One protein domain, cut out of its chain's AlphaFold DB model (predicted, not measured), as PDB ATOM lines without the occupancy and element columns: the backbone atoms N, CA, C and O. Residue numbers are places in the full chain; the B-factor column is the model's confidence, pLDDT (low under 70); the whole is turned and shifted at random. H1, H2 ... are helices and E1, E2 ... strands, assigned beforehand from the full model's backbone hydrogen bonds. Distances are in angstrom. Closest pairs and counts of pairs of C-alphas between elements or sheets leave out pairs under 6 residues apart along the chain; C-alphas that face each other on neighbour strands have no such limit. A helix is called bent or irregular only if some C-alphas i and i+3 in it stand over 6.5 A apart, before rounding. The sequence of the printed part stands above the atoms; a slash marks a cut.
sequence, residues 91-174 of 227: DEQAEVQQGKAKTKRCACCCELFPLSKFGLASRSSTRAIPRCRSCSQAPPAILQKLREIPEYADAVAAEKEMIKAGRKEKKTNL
ATOM      1  N   ASP A  91     -18.594 -25.897 347.788       88.69
ATOM      2  CA  ASP A  91     -18.201 -24.579 347.266       88.69
ATOM      3  C   ASP A  91     -19.308 -23.946 346.416       88.69
ATOM      4  O   ASP A  91     -19.683 -22.798 346.634       88.69
ATOM      5  N   GLU A  92     -19.906 -24.699 345.485       90.31
ATOM      6  CA  GLU A  92     -21.025 -24.202 344.673       90.31
ATOM      7  C   GLU A  92     -22.268 -23.895 345.528       90.31
ATOM      8  O   GLU A  92     -23.067 -23.033 345.161       90.31
ATOM      9  N   GLN A  93     -22.464 -24.582 346.659       88.12
ATOM     10  CA  GLN A  93     -23.527 -24.250 347.614       88.12
ATOM     11  C   GLN A  93     -23.196 -22.964 348.382       88.12
ATOM     12  O   GLN A  93     -24.068 -22.103 348.510       88.12
ATOM     13  N   ALA A  94     -21.948 -22.790 348.820       90.56
ATOM     14  CA  ALA A  94     -21.472 -21.570 349.468       90.56
ATOM     15  C   ALA A  94     -21.544 -20.356 348.523       90.56
ATOM     16  O   ALA A  94     -22.037 -19.303 348.921       90.56
ATOM     17  N   GLU A  95     -21.156 -20.494 347.252       92.12
ATOM     18  CA  GLU A  95     -21.299 -19.440 346.238       92.12
ATOM     19  C   GLU A  95     -22.760 -19.042 345.996       92.12
ATOM     20  O   GLU A  95     -23.043 -17.867 345.752       92.12
ATOM     21  N   VAL A  96     -23.695 -19.999 346.053       89.75
ATOM     22  CA  VAL A  96     -25.136 -19.718 345.953       89.75
ATOM     23  C   VAL A  96     -25.640 -18.983 347.194       89.75
ATOM     24  O   VAL A  96     -26.363 -18.000 347.050       89.75
ATOM     25  N   GLN A  97     -25.243 -19.410 348.396       89.06
ATOM     26  CA  GLN A  97     -25.611 -18.743 349.652       89.06
ATOM     27  C   GLN A  97     -25.035 -17.319 349.739       89.06
ATOM     28  O   GLN A  97     -25.714 -16.408 350.200       89.06
ATOM     29  N   GLN A  98     -23.821 -17.107 349.223       90.25
ATOM     30  CA  GLN A  98     -23.168 -15.796 349.121       90.25
ATOM     31  C   GLN A  98     -23.680 -14.941 347.943       90.25
ATOM     32  O   GLN A  98     -23.149 -13.860 347.698       90.25
ATOM     33  N   GLY A  99     -24.658 -15.417 347.161       87.44
ATOM     34  CA  GLY A  99     -25.217 -14.696 346.008       87.44
ATOM     35  C   GLY A  99     -24.279 -14.545 344.798       87.44
ATOM     36  O   GLY A  99     -24.662 -13.933 343.802       87.44
ATOM     37  N   LYS A 100     -23.071 -15.124 344.845       90.38
ATOM     38  CA  LYS A 100     -22.070 -15.091 343.763       90.38
ATOM     39  C   LYS A 100     -22.518 -15.927 342.562       90.38
ATOM     40  O   LYS A 100     -22.404 -15.495 341.413       90.38
ATOM     41  N   ALA A 101     -23.069 -17.114 342.817       89.12
ATOM     42  CA  ALA A 101     -23.541 -18.018 341.775       89.12
ATOM     43  C   ALA A 101     -25.014 -17.760 341.417       89.12
ATOM     44  O   ALA A 101     -25.930 -18.007 342.201       89.12
ATOM     45  N   LYS A 102     -25.264 -17.351 340.167       91.69
ATOM     46  CA  LYS A 102     -26.629 -17.251 339.619       91.69
ATOM     47  C   LYS A 102     -27.287 -18.636 339.581       91.69
ATOM     48  O   LYS A 102     -26.721 -19.583 339.023       91.69
ATOM     49  N   THR A 103     -28.505 -18.741 340.107       93.12
ATOM     50  CA  THR A 103     -29.290 -19.986 340.151       93.12
ATOM     51  C   THR A 103     -30.492 -19.958 339.210       93.12
ATOM     52  O   THR A 103     -30.956 -18.900 338.782       93.12
ATOM     53  N   LYS A 104     -31.008 -21.145 338.871       93.56
ATOM     54  CA  LYS A 104     -32.323 -21.338 338.243       93.56
ATOM     55  C   LYS A 104     -33.016 -22.571 338.799       93.56
ATOM     56  O   LYS A 104     -32.370 -23.562 339.143       93.56
ATOM     57  N   ARG A 105     -34.350 -22.536 338.818       93.56
ATOM     58  CA  ARG A 105     -35.190 -23.697 339.133       93.56
ATOM     59  C   ARG A 105     -35.356 -24.559 337.886       93.56
ATOM     60  O   ARG A 105     -35.648 -24.050 336.808       93.56
ATOM     61  N   CYS A 106     -35.163 -25.867 338.003       94.44
ATOM     62  CA  CYS A 106     -35.393 -26.784 336.892       94.44
ATOM     63  C   CYS A 106     -36.875 -27.175 336.812       94.44
ATOM     64  O   CYS A 106     -37.372 -27.850 337.706       94.44
ATOM     65  N   ALA A 107     -37.539 -26.898 335.687       94.19
ATOM     66  CA  ALA A 107     -38.956 -27.217 335.460       94.19
ATOM     67  C   ALA A 107     -39.317 -28.717 335.587       94.19
ATOM     68  O   ALA A 107     -40.474 -29.082 335.757       94.19
ATOM     69  N   CYS A 108     -38.335 -29.623 335.487       94.12
ATOM     70  CA  CYS A 108     -38.570 -31.069 335.509       94.12
ATOM     71  C   CYS A 108     -38.438 -31.706 336.903       94.12
ATOM     72  O   CYS A 108     -39.114 -32.695 337.182       94.12
ATOM     73  N   CYS A 109     -37.539 -31.211 337.758       94.00
ATOM     74  CA  CYS A 109     -37.356 -31.721 339.128       94.00
ATOM     75  C   CYS A 109     -37.798 -30.732 340.210       94.00
ATOM     76  O   CYS A 109     -37.897 -31.133 341.361       94.00
ATOM     77  N   CYS A 110     -38.086 -29.484 339.838       92.25
ATOM     78  CA  CYS A 110     -38.466 -28.377 340.712       92.25
ATOM     79  C   CYS A 110     -37.397 -27.971 341.744       92.25
ATOM     80  O   CYS A 110     -37.683 -27.155 342.619       92.25
ATOM     81  N   GLU A 111     -36.167 -28.467 341.595       92.75
ATOM     82  CA  GLU A 111     -35.000 -28.105 342.405       92.75
ATOM     83  C   GLU A 111     -34.287 -26.863 341.841       92.75
ATOM     84  O   GLU A 111     -34.274 -26.637 340.622       92.75
ATOM     85  N   LEU A 112     -33.674 -26.075 342.728       93.31
ATOM     86  CA  LEU A 112     -32.772 -24.971 342.387       93.31
ATOM     87  C   LEU A 112     -31.349 -25.500 342.170       93.31
ATOM     88  O   LEU A 112     -30.849 -26.291 342.964       93.31
ATOM     89  N   PHE A 113     -30.683 -25.041 341.110       93.50
ATOM     90  CA  PHE A 113     -29.269 -25.330 340.860       93.50
ATOM     91  C   PHE A 113     -28.524 -24.079 340.369       93.50
ATOM     92  O   PHE A 113     -29.147 -23.221 339.729       93.50
ATOM     93  N   PRO A 114     -27.194 -24.000 340.561       94.06
ATOM     94  CA  PRO A 114     -26.353 -23.040 339.851       94.06
ATOM     95  C   PRO A 114     -26.491 -23.192 338.329       94.06
ATOM     96  O   PRO A 114     -26.690 -24.300 337.814       94.06
ATOM     97  N   LEU A 115     -26.315 -22.100 337.575       93.44
ATOM     98  CA  LEU A 115     -26.330 -22.132 336.103       93.44
ATOM     99  C   LEU A 115     -25.295 -23.106 335.501       93.44
ATOM    100  O   LEU A 115     -25.524 -23.620 334.400       93.44
ATOM    101  N   SER A 116     -24.211 -23.427 336.225       92.62
ATOM    102  CA  SER A 116     -23.220 -24.452 335.849       92.62
ATOM    103  C   SER A 116     -23.890 -25.792 335.492       92.62
ATOM    104  O   SER A 116     -23.562 -26.401 334.467       92.62
ATOM    105  N   LYS A 117     -24.914 -26.198 336.259       94.88
ATOM    106  CA  LYS A 117     -25.640 -27.474 336.128       94.88
ATOM    107  C   LYS A 117     -26.710 -27.485 335.034       94.88
ATOM    108  O   LYS A 117     -27.352 -28.517 334.828       94.88
ATOM    109  N   PHE A 118     -26.914 -26.386 334.312       95.31
ATOM    110  CA  PHE A 118     -27.789 -26.321 333.135       95.31
ATOM    111  C   PHE A 118     -26.964 -26.411 331.844       95.31
ATOM    112  O   PHE A 118     -25.838 -25.920 331.778       95.31
ATOM    113  N   GLY A 119     -27.520 -27.025 330.795       92.25
ATOM    114  CA  GLY A 119     -26.937 -26.952 329.446       92.25
ATOM    115  C   GLY A 119     -27.159 -25.573 328.815       92.25
ATOM    116  O   GLY A 119     -28.107 -24.887 329.193       92.25
ATOM    117  N   LEU A 120     -26.334 -25.179 327.835       90.81
ATOM    118  CA  LEU A 120     -26.330 -23.835 327.221       90.81
ATOM    119  C   LEU A 120     -27.738 -23.302 326.886       90.81
ATOM    120  O   LEU A 120     -28.125 -22.235 327.358       90.81
ATOM    121  N   ALA A 121     -28.558 -24.093 326.186       88.56
ATOM    122  CA  ALA A 121     -29.929 -23.716 325.819       88.56
ATOM    123  C   ALA A 121     -30.881 -23.472 327.014       88.56
ATOM    124  O   ALA A 121     -31.894 -22.802 326.859       88.56
ATOM    125  N   SER A 122     -30.589 -24.021 328.198       91.06
ATOM    126  CA  SER A 122     -31.333 -23.768 329.448       91.06
ATOM    127  C   SER A 122     -30.648 -22.766 330.384       91.06
ATOM    128  O   SER A 122     -31.253 -22.368 331.376       91.06
ATOM    129  N   ARG A 123     -29.421 -22.321 330.073       90.25
ATOM    130  CA  ARG A 123     -28.780 -21.192 330.764       90.25
ATOM    131  C   ARG A 123     -29.391 -19.854 330.343       90.25
ATOM    132  O   ARG A 123     -29.494 -18.974 331.195       90.25
ATOM    133  N   SER A 124     -29.865 -19.726 329.095       87.06
ATOM    134  CA  SER A 124     -30.519 -18.504 328.584       87.06
ATOM    135  C   SER A 124     -31.635 -17.998 329.504       87.06
ATOM    136  O   SER A 124     -32.446 -18.787 329.995       87.06
ATOM    137  N   SER A 125     -31.686 -16.685 329.748       79.69
ATOM    138  CA  SER A 125     -32.794 -15.997 330.434       79.69
ATOM    139  C   SER A 125     -34.121 -16.144 329.689       79.69
ATOM    140  O   SER A 125     -35.149 -16.290 330.332       79.69
ATOM    141  N   THR A 126     -34.091 -16.201 328.356       83.69
ATOM    142  CA  THR A 126     -35.282 -16.291 327.491       83.69
ATOM    143  C   THR A 126     -35.918 -17.682 327.418       83.69
ATOM    144  O   THR A 126     -36.905 -17.867 326.710       83.69
ATOM    145  N   ARG A 127     -35.354 -18.687 328.102       91.50
ATOM    146  CA  ARG A 127     -35.838 -20.070 328.039       91.50
ATOM    147  C   ARG A 127     -36.984 -20.297 329.026       91.50
ATOM    148  O   ARG A 127     -36.729 -20.421 330.221       91.50
ATOM    149  N   ALA A 128     -38.199 -20.477 328.515       91.25
ATOM    150  CA  ALA A 128     -39.416 -20.673 329.305       91.25
ATOM    151  C   ALA A 128     -39.397 -21.956 330.152       91.25
ATOM    152  O   ALA A 128     -39.790 -21.947 331.313       91.25
ATOM    153  N   ILE A 129     -38.892 -23.064 329.588       93.88
ATOM    154  CA  ILE A 129     -38.761 -24.355 330.290       93.88
ATOM    155  C   ILE A 129     -37.269 -24.702 330.460       93.88
ATOM    156  O   ILE A 129     -36.697 -25.427 329.626       93.88
ATOM    157  N   PRO A 130     -36.601 -24.198 331.516       94.19
ATOM    158  CA  PRO A 130     -35.219 -24.544 331.828       94.19
ATOM    159  C   PRO A 130     -35.131 -25.949 332.444       94.19
ATOM    160  O   PRO A 130     -35.838 -26.296 333.395       94.19
ATOM    161  N   ARG A 131     -34.221 -26.789 331.931       95.06
ATOM    162  CA  ARG A 131     -33.946 -28.130 332.481       95.06
ATOM    163  C   ARG A 131     -32.467 -28.281 332.846       95.06
ATOM    164  O   ARG A 131     -31.602 -27.965 332.030       95.06
ATOM    165  N   CYS A 132     -32.175 -28.788 334.048       94.81
ATOM    166  CA  CYS A 132     -30.808 -29.134 334.448       94.81
ATOM    167  C   CYS A 132     -30.240 -30.237 333.534       94.81
ATOM    168  O   CYS A 132     -31.004 -30.953 332.886       94.81
ATOM    169  N   ARG A 133     -28.913 -30.398 333.486       94.38
ATOM    170  CA  ARG A 133     -28.199 -31.252 332.515       94.38
ATOM    171  C   ARG A 133     -28.686 -32.711 332.508       94.38
ATOM    172  O   ARG A 133     -28.819 -33.296 331.436       94.38
ATOM    173  N   SER A 134     -29.056 -33.265 333.666       93.94
ATOM    174  CA  SER A 134     -29.673 -34.599 333.760       93.94
ATOM    175  C   SER A 134     -31.082 -34.652 333.158       93.94
ATOM    176  O   SER A 134     -31.435 -35.604 332.462       93.94
ATOM    177  N   CYS A 135     -31.902 -33.629 333.418       95.00
ATOM    178  CA  CYS A 135     -33.295 -33.558 332.970       95.00
ATOM    179  C   CYS A 135     -33.443 -33.081 331.517       95.00
ATOM    180  O   CYS A 135     -34.465 -33.359 330.893       95.00
ATOM    181  N   SER A 136     -32.462 -32.365 330.957       93.06
ATOM    182  CA  SER A 136     -32.482 -31.906 329.561       93.06
ATOM    183  C   SER A 136     -32.337 -33.065 328.576       93.06
ATOM    184  O   SER A 136     -32.978 -33.058 327.530       93.06
ATOM    185  N   GLN A 137     -31.556 -34.078 328.956       90.56
ATOM    186  CA  GLN A 137     -31.366 -35.334 328.228       90.56
ATOM    187  C   GLN A 137     -32.562 -36.309 328.349       90.56
ATOM    188  O   GLN A 137     -32.514 -37.400 327.783       90.56
ATOM    189  N   ALA A 138     -33.601 -35.986 329.133       91.25
ATOM    190  CA  ALA A 138     -34.774 -36.850 329.290       91.25
ATOM    191  C   ALA A 138     -35.597 -36.943 327.983       91.25
ATOM    192  O   ALA A 138     -35.618 -35.956 327.238       91.25
ATOM    193  N   PRO A 139     -36.306 -38.070 327.735       91.12
ATOM    194  CA  PRO A 139     -37.075 -38.297 326.507       91.12
ATOM    195  C   PRO A 139     -38.034 -37.147 326.154       91.12
ATOM    196  O   PRO A 139     -38.562 -36.496 327.066       91.12
ATOM    197  N   PRO A 140     -38.314 -36.906 324.857       89.88
ATOM    198  CA  PRO A 140     -39.102 -35.757 324.402       89.88
ATOM    199  C   PRO A 140     -40.515 -35.703 325.004       89.88
ATOM    200  O   PRO A 140     -40.993 -34.607 325.296       89.88
ATOM    201  N   ALA A 141     -41.120 -36.856 325.308       93.81
ATOM    202  CA  ALA A 141     -42.407 -36.957 326.003       93.81
ATOM    203  C   ALA A 141     -42.441 -36.216 327.356       93.81
ATOM    204  O   ALA A 141     -43.459 -35.636 327.724       93.81
ATOM    205  N   ILE A 142     -41.322 -36.162 328.092       92.38
ATOM    206  CA  ILE A 142     -41.239 -35.388 329.342       92.38
ATOM    207  C   ILE A 142     -41.299 -33.881 329.059       92.38
ATOM    208  O   ILE A 142     -41.875 -33.140 329.848       92.38
ATOM    209  N   LEU A 143     -40.727 -33.416 327.943       91.06
ATOM    210  CA  LEU A 143     -40.783 -32.006 327.549       91.06
ATOM    211  C   LEU A 143     -42.163 -31.614 327.000       91.06
ATOM    212  O   LEU A 143     -42.590 -30.492 327.248       91.06
ATOM    213  N   GLN A 144     -42.863 -32.512 326.300       92.62
ATOM    214  CA  GLN A 144     -44.264 -32.311 325.890       92.62
ATOM    215  C   GLN A 144     -45.159 -32.122 327.123       92.62
ATOM    216  O   GLN A 144     -45.694 -31.032 327.310       92.62
ATOM    217  N   LYS A 145     -45.111 -33.067 328.072       92.25
ATOM    218  CA  LYS A 145     -45.815 -32.980 329.365       92.25
ATOM    219  C   LYS A 145     -45.446 -31.773 330.234       92.25
ATOM    220  O   LYS A 145     -46.113 -31.531 331.234       92.25
ATOM    221  N   LEU A 146     -44.346 -31.070 329.951       92.44
ATOM    222  CA  LEU A 146     -43.988 -29.810 330.618       92.44
ATOM    223  C   LEU A 146     -44.556 -28.582 329.888       92.44
ATOM    224  O   LEU A 146     -44.804 -27.577 330.534       92.44
ATOM    225  N   ARG A 147     -44.772 -28.654 328.570       92.38
ATOM    226  CA  ARG A 147     -45.396 -27.586 327.763       92.38
ATOM    227  C   ARG A 147     -46.911 -27.507 327.939       92.38
ATOM    228  O   ARG A 147     -47.479 -26.461 327.669       92.38
ATOM    229  N   GLU A 148     -47.529 -28.604 328.363       90.12
ATOM    230  CA  GLU A 148     -48.962 -28.711 328.679       90.12
ATOM    231  C   GLU A 148     -49.330 -28.076 330.036       90.12
ATOM    232  O   GLU A 148     -50.506 -27.917 330.339       90.12
ATOM    233  N   ILE A 149     -48.344 -27.713 330.868       90.19
ATOM    234  CA  ILE A 149     -48.591 -27.042 332.152       90.19
ATOM    235  C   ILE A 149     -48.927 -25.568 331.880       90.19
ATOM    236  O   ILE A 149     -48.108 -24.908 331.232       90.19
ATOM    237  N   PRO A 150     -50.036 -25.017 332.416       90.75
ATOM    238  CA  PRO A 150     -50.427 -23.622 332.197       90.75
ATOM    239  C   PRO A 150     -49.307 -22.614 332.495       90.75
ATOM    240  O   PRO A 150     -49.008 -21.778 331.651       90.75
ATOM    241  N   GLU A 151     -48.591 -22.785 333.616       87.19
ATOM    242  CA  GLU A 151     -47.430 -21.965 334.019       87.19
ATOM    243  C   GLU A 151     -46.357 -21.800 332.923       87.19
ATOM    244  O   GLU A 151     -45.636 -20.804 332.893       87.19
ATOM    245  N   TYR A 152     -46.219 -22.789 332.034       91.00
ATOM    246  CA  TYR A 152     -45.240 -22.780 330.950       91.00
ATOM    247  C   TYR A 152     -45.857 -22.582 329.564       91.00
ATOM    248  O   TYR A 152     -45.104 -22.312 328.627       91.00
ATOM    249  N   ALA A 153     -47.175 -22.715 329.400       91.44
ATOM    250  CA  ALA A 153     -47.836 -22.643 328.099       91.44
ATOM    251  C   ALA A 153     -47.618 -21.268 327.440       91.44
ATOM    252  O   ALA A 153     -47.057 -21.190 326.340       91.44
ATOM    253  N   ASP A 154     -47.945 -20.196 328.164       90.31
ATOM    254  CA  ASP A 154     -47.826 -18.813 327.684       90.31
ATOM    255  C   ASP A 154     -46.363 -18.395 327.520       90.31
ATOM    256  O   ASP A 154     -45.973 -17.835 326.495       90.31
ATOM    257  N   ALA A 155     -45.504 -18.763 328.475       90.50
ATOM    258  CA  ALA A 155     -44.069 -18.504 328.391       90.50
ATOM    259  C   ALA A 155     -43.428 -19.203 327.172       90.50
ATOM    260  O   ALA A 155     -42.564 -18.633 326.502       90.50
ATOM    261  N   VAL A 156     -43.868 -20.421 326.827       93.19
ATOM    262  CA  VAL A 156     -43.428 -21.138 325.616       93.19
ATOM    263  C   VAL A 156     -44.008 -20.518 324.345       93.19
ATOM    264  O   VAL A 156     -43.332 -20.543 323.312       93.19
ATOM    265  N   ALA A 157     -45.224 -19.971 324.376       91.94
ATOM    266  CA  ALA A 157     -45.772 -19.201 323.261       91.94
ATOM    267  C   ALA A 157     -44.936 -17.931 323.015       91.94
ATOM    268  O   ALA A 157     -44.473 -17.718 321.894       91.94
ATOM    269  N   ALA A 158     -44.619 -17.176 324.068       91.69
ATOM    270  CA  ALA A 158     -43.737 -16.013 324.000       91.69
ATOM    271  C   ALA A 158     -42.319 -16.371 323.501       91.69
ATOM    272  O   ALA A 158     -41.815 -15.716 322.589       91.69
ATOM    273  N   GLU A 159     -41.691 -17.450 323.999       92.31
ATOM    274  CA  GLU A 159     -40.382 -17.923 323.500       92.31
ATOM    275  C   GLU A 159     -40.445 -18.244 321.991       92.31
ATOM    276  O   GLU A 159     -39.528 -17.895 321.243       92.31
ATOM    277  N   LYS A 160     -41.538 -18.856 321.504       92.50
ATOM    278  CA  LYS A 160     -41.738 -19.124 320.066       92.50
ATOM    279  C   LYS A 160     -41.866 -17.838 319.249       92.50
ATOM    280  O   LYS A 160     -41.254 -17.770 318.181       92.50
ATOM    281  N   GLU A 161     -42.622 -16.842 319.710       93.75
ATOM    282  CA  GLU A 161     -42.760 -15.568 318.989       93.75
ATOM    283  C   GLU A 161     -41.451 -14.771 318.979       93.75
ATOM    284  O   GLU A 161     -41.057 -14.288 317.919       93.75
ATOM    285  N   MET A 162     -40.694 -14.751 320.080       90.56
ATOM    286  CA  MET A 162     -39.349 -14.156 320.121       90.56
ATOM    287  C   MET A 162     -38.391 -14.842 319.131       90.56
ATOM    288  O   MET A 162     -37.664 -14.177 318.392       90.56
ATOM    289  N   ILE A 163     -38.429 -16.179 319.034       90.94
ATOM    290  CA  ILE A 163     -37.642 -16.933 318.041       90.94
ATOM    291  C   ILE A 163     -38.104 -16.624 316.607       90.94
ATOM    292  O   ILE A 163     -37.266 -16.510 315.709       90.94
ATOM    293  N   LYS A 164     -39.412 -16.483 316.357       93.12
ATOM    294  CA  LYS A 164     -39.947 -16.082 315.043       93.12
ATOM    295  C   LYS A 164     -39.525 -14.658 314.677       93.12
ATOM    296  O   LYS A 164     -39.110 -14.449 313.539       93.12
ATOM    297  N   ALA A 165     -39.590 -13.711 315.612       92.25
ATOM    298  CA  ALA A 165     -39.166 -12.327 315.423       92.25
ATOM    299  C   ALA A 165     -37.674 -12.251 315.068       92.25
ATOM    300  O   ALA A 165     -37.339 -11.784 313.983       92.25
ATOM    301  N   GLY A 166     -36.794 -12.855 315.876       90.69
ATOM    302  CA  GLY A 166     -35.354 -12.890 315.586       90.69
ATOM    303  C   GLY A 166     -34.993 -13.636 314.290       90.69
ATOM    304  O   GLY A 166     -33.989 -13.330 313.649       90.69
ATOM    305  N   ARG A 167     -35.811 -14.601 313.839       89.88
ATOM    306  CA  ARG A 167     -35.668 -15.212 312.501       89.88
ATOM    307  C   ARG A 167     -36.092 -14.266 311.375       89.88
ATOM    308  O   ARG A 167     -35.421 -14.243 310.346       89.88
ATOM    309  N   LYS A 168     -37.181 -13.506 311.548       88.62
ATOM    310  CA  LYS A 168     -37.620 -12.476 310.589       88.62
ATOM    311  C   LYS A 168     -36.565 -11.376 310.461       88.62
ATOM    312  O   LYS A 168     -36.182 -11.066 309.343       88.62
ATOM    313  N   GLU A 169     -36.044 -10.887 311.582       90.25
ATOM    314  CA  GLU A 169     -34.990  -9.868 311.653       90.25
ATOM    315  C   GLU A 169     -33.697 -10.321 310.954       90.25
ATOM    316  O   GLU A 169     -33.174  -9.642 310.072       90.25
ATOM    317  N   LYS A 170     -33.221 -11.542 311.236       87.62
ATOM    318  CA  LYS A 170     -32.088 -12.121 310.493       87.62
ATOM    319  C   LYS A 170     -32.380 -12.226 308.995       87.62
ATOM    320  O   LYS A 170     -31.498 -11.954 308.188       87.62
ATOM    321  N   LYS A 171     -33.619 -12.550 308.609       84.88
ATOM    322  CA  LYS A 171     -34.035 -12.573 307.199       84.88
ATOM    323  C   LYS A 171     -34.090 -11.179 306.562       84.88
ATOM    324  O   LYS A 171     -33.808 -11.071 305.373       84.88
ATOM    325  N   THR A 172     -34.417 -10.121 307.303       83.00
ATOM    326  CA  THR A 172     -34.347  -8.742 306.792       83.00
ATOM    327  C   THR A 172     -32.919  -8.211 306.722       83.00
ATOM    328  O   THR A 172     -32.648  -7.389 305.854       83.00
ATOM    329  N   ASN A 173     -31.999  -8.712 307.548       86.25
ATOM    330  CA  ASN A 173     -30.596  -8.282 307.545       86.25
ATOM    331  C   ASN A 173     -29.744  -8.980 306.465       86.25
ATOM    332  O   ASN A 173     -28.743  -8.422 306.027       86.25
ATOM    333  N   LEU A 174     -30.155 -10.158 305.979       85.00
ATOM    334  CA  LEU A 174     -29.537 -10.816 304.816       85.00
ATOM    335  C   LEU A 174     -29.673  -9.952 303.539       85.00
ATOM    336  O   LEU A 174     -30.686  -9.259 303.380       85.00
TER     337      LEU A 174
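AT A GLANCE: This is residues 91 to 174 of the 227 residues of an uncharacterized protein of Phytophthora cactorum (UniProt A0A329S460). A loose body of loops, with the small two-stranded hairpin E1 and E2 and the short helices H2 and H3, lies between H1 at one end and the long helix H5, whose last part sticks out at the other. H4 makes a corner with the beginning of H5, and residues 164 to 174 stand free. The 84 printed residues hold five named helices and two named strands in the order H1, E1, E2, H2, H3, H4, H5; the class is mostly helix and the sheet, E1 - E2, is antiparallel. The whole is loose, with a radius of gyration of the C-alphas of 15.0 A, and only just elongated, spanning 46 by 31 by 21 A.

IN THESE COORDINATES: H1, residues 91 to 97, begins at C-alpha 91 (-18.201, -24.579, 347.266) and is 9.7 A long. E1 is residues 103 to 105, E2 residues 112 to 114, H2 residues 120 to 123 and H3 residues 133 to 136. H4, residues 140 to 147, measures 10.8 A. H5, residues 150 to 173, measures 35.2 A and ends at C-alpha 173 (-30.596, -8.282, 307.545); it is irregular, with C-alphas 151 and 154 7.1 A apart.

HOW THE PARTS SIT: The closest C-alphas of H1 and E2, Val 96 and Pro 114, are 7.1 A apart. In the hairpin E1 and E2, N 104 and O 113 are within hydrogen-bond range at 2.9 A. H2 and H3 are only just apart, their closest C-alphas 8.2 A from each other. H4 and H5 only just touch, only at the corner, with 3 pairs of C-alphas within 8 A, made by residues 152 to 156 of H5 alone; Arg 147 and Ala 153 have the closest C-alphas, 5.5 A apart. Their lines are about perpendicular at 78 degrees. Every O i to N i+4 pair is within hydrogen-bond range in H1 and H4, 18 of 20 in H5; H2 and H3 are too short for such a pair.

THE WHOLE: The C-alphas of Ala 94 and Leu 174, the two farthest apart, are 46.6 A apart. The printed part has no cut, no link is long, and no printed residue is under 70 in pLDDT.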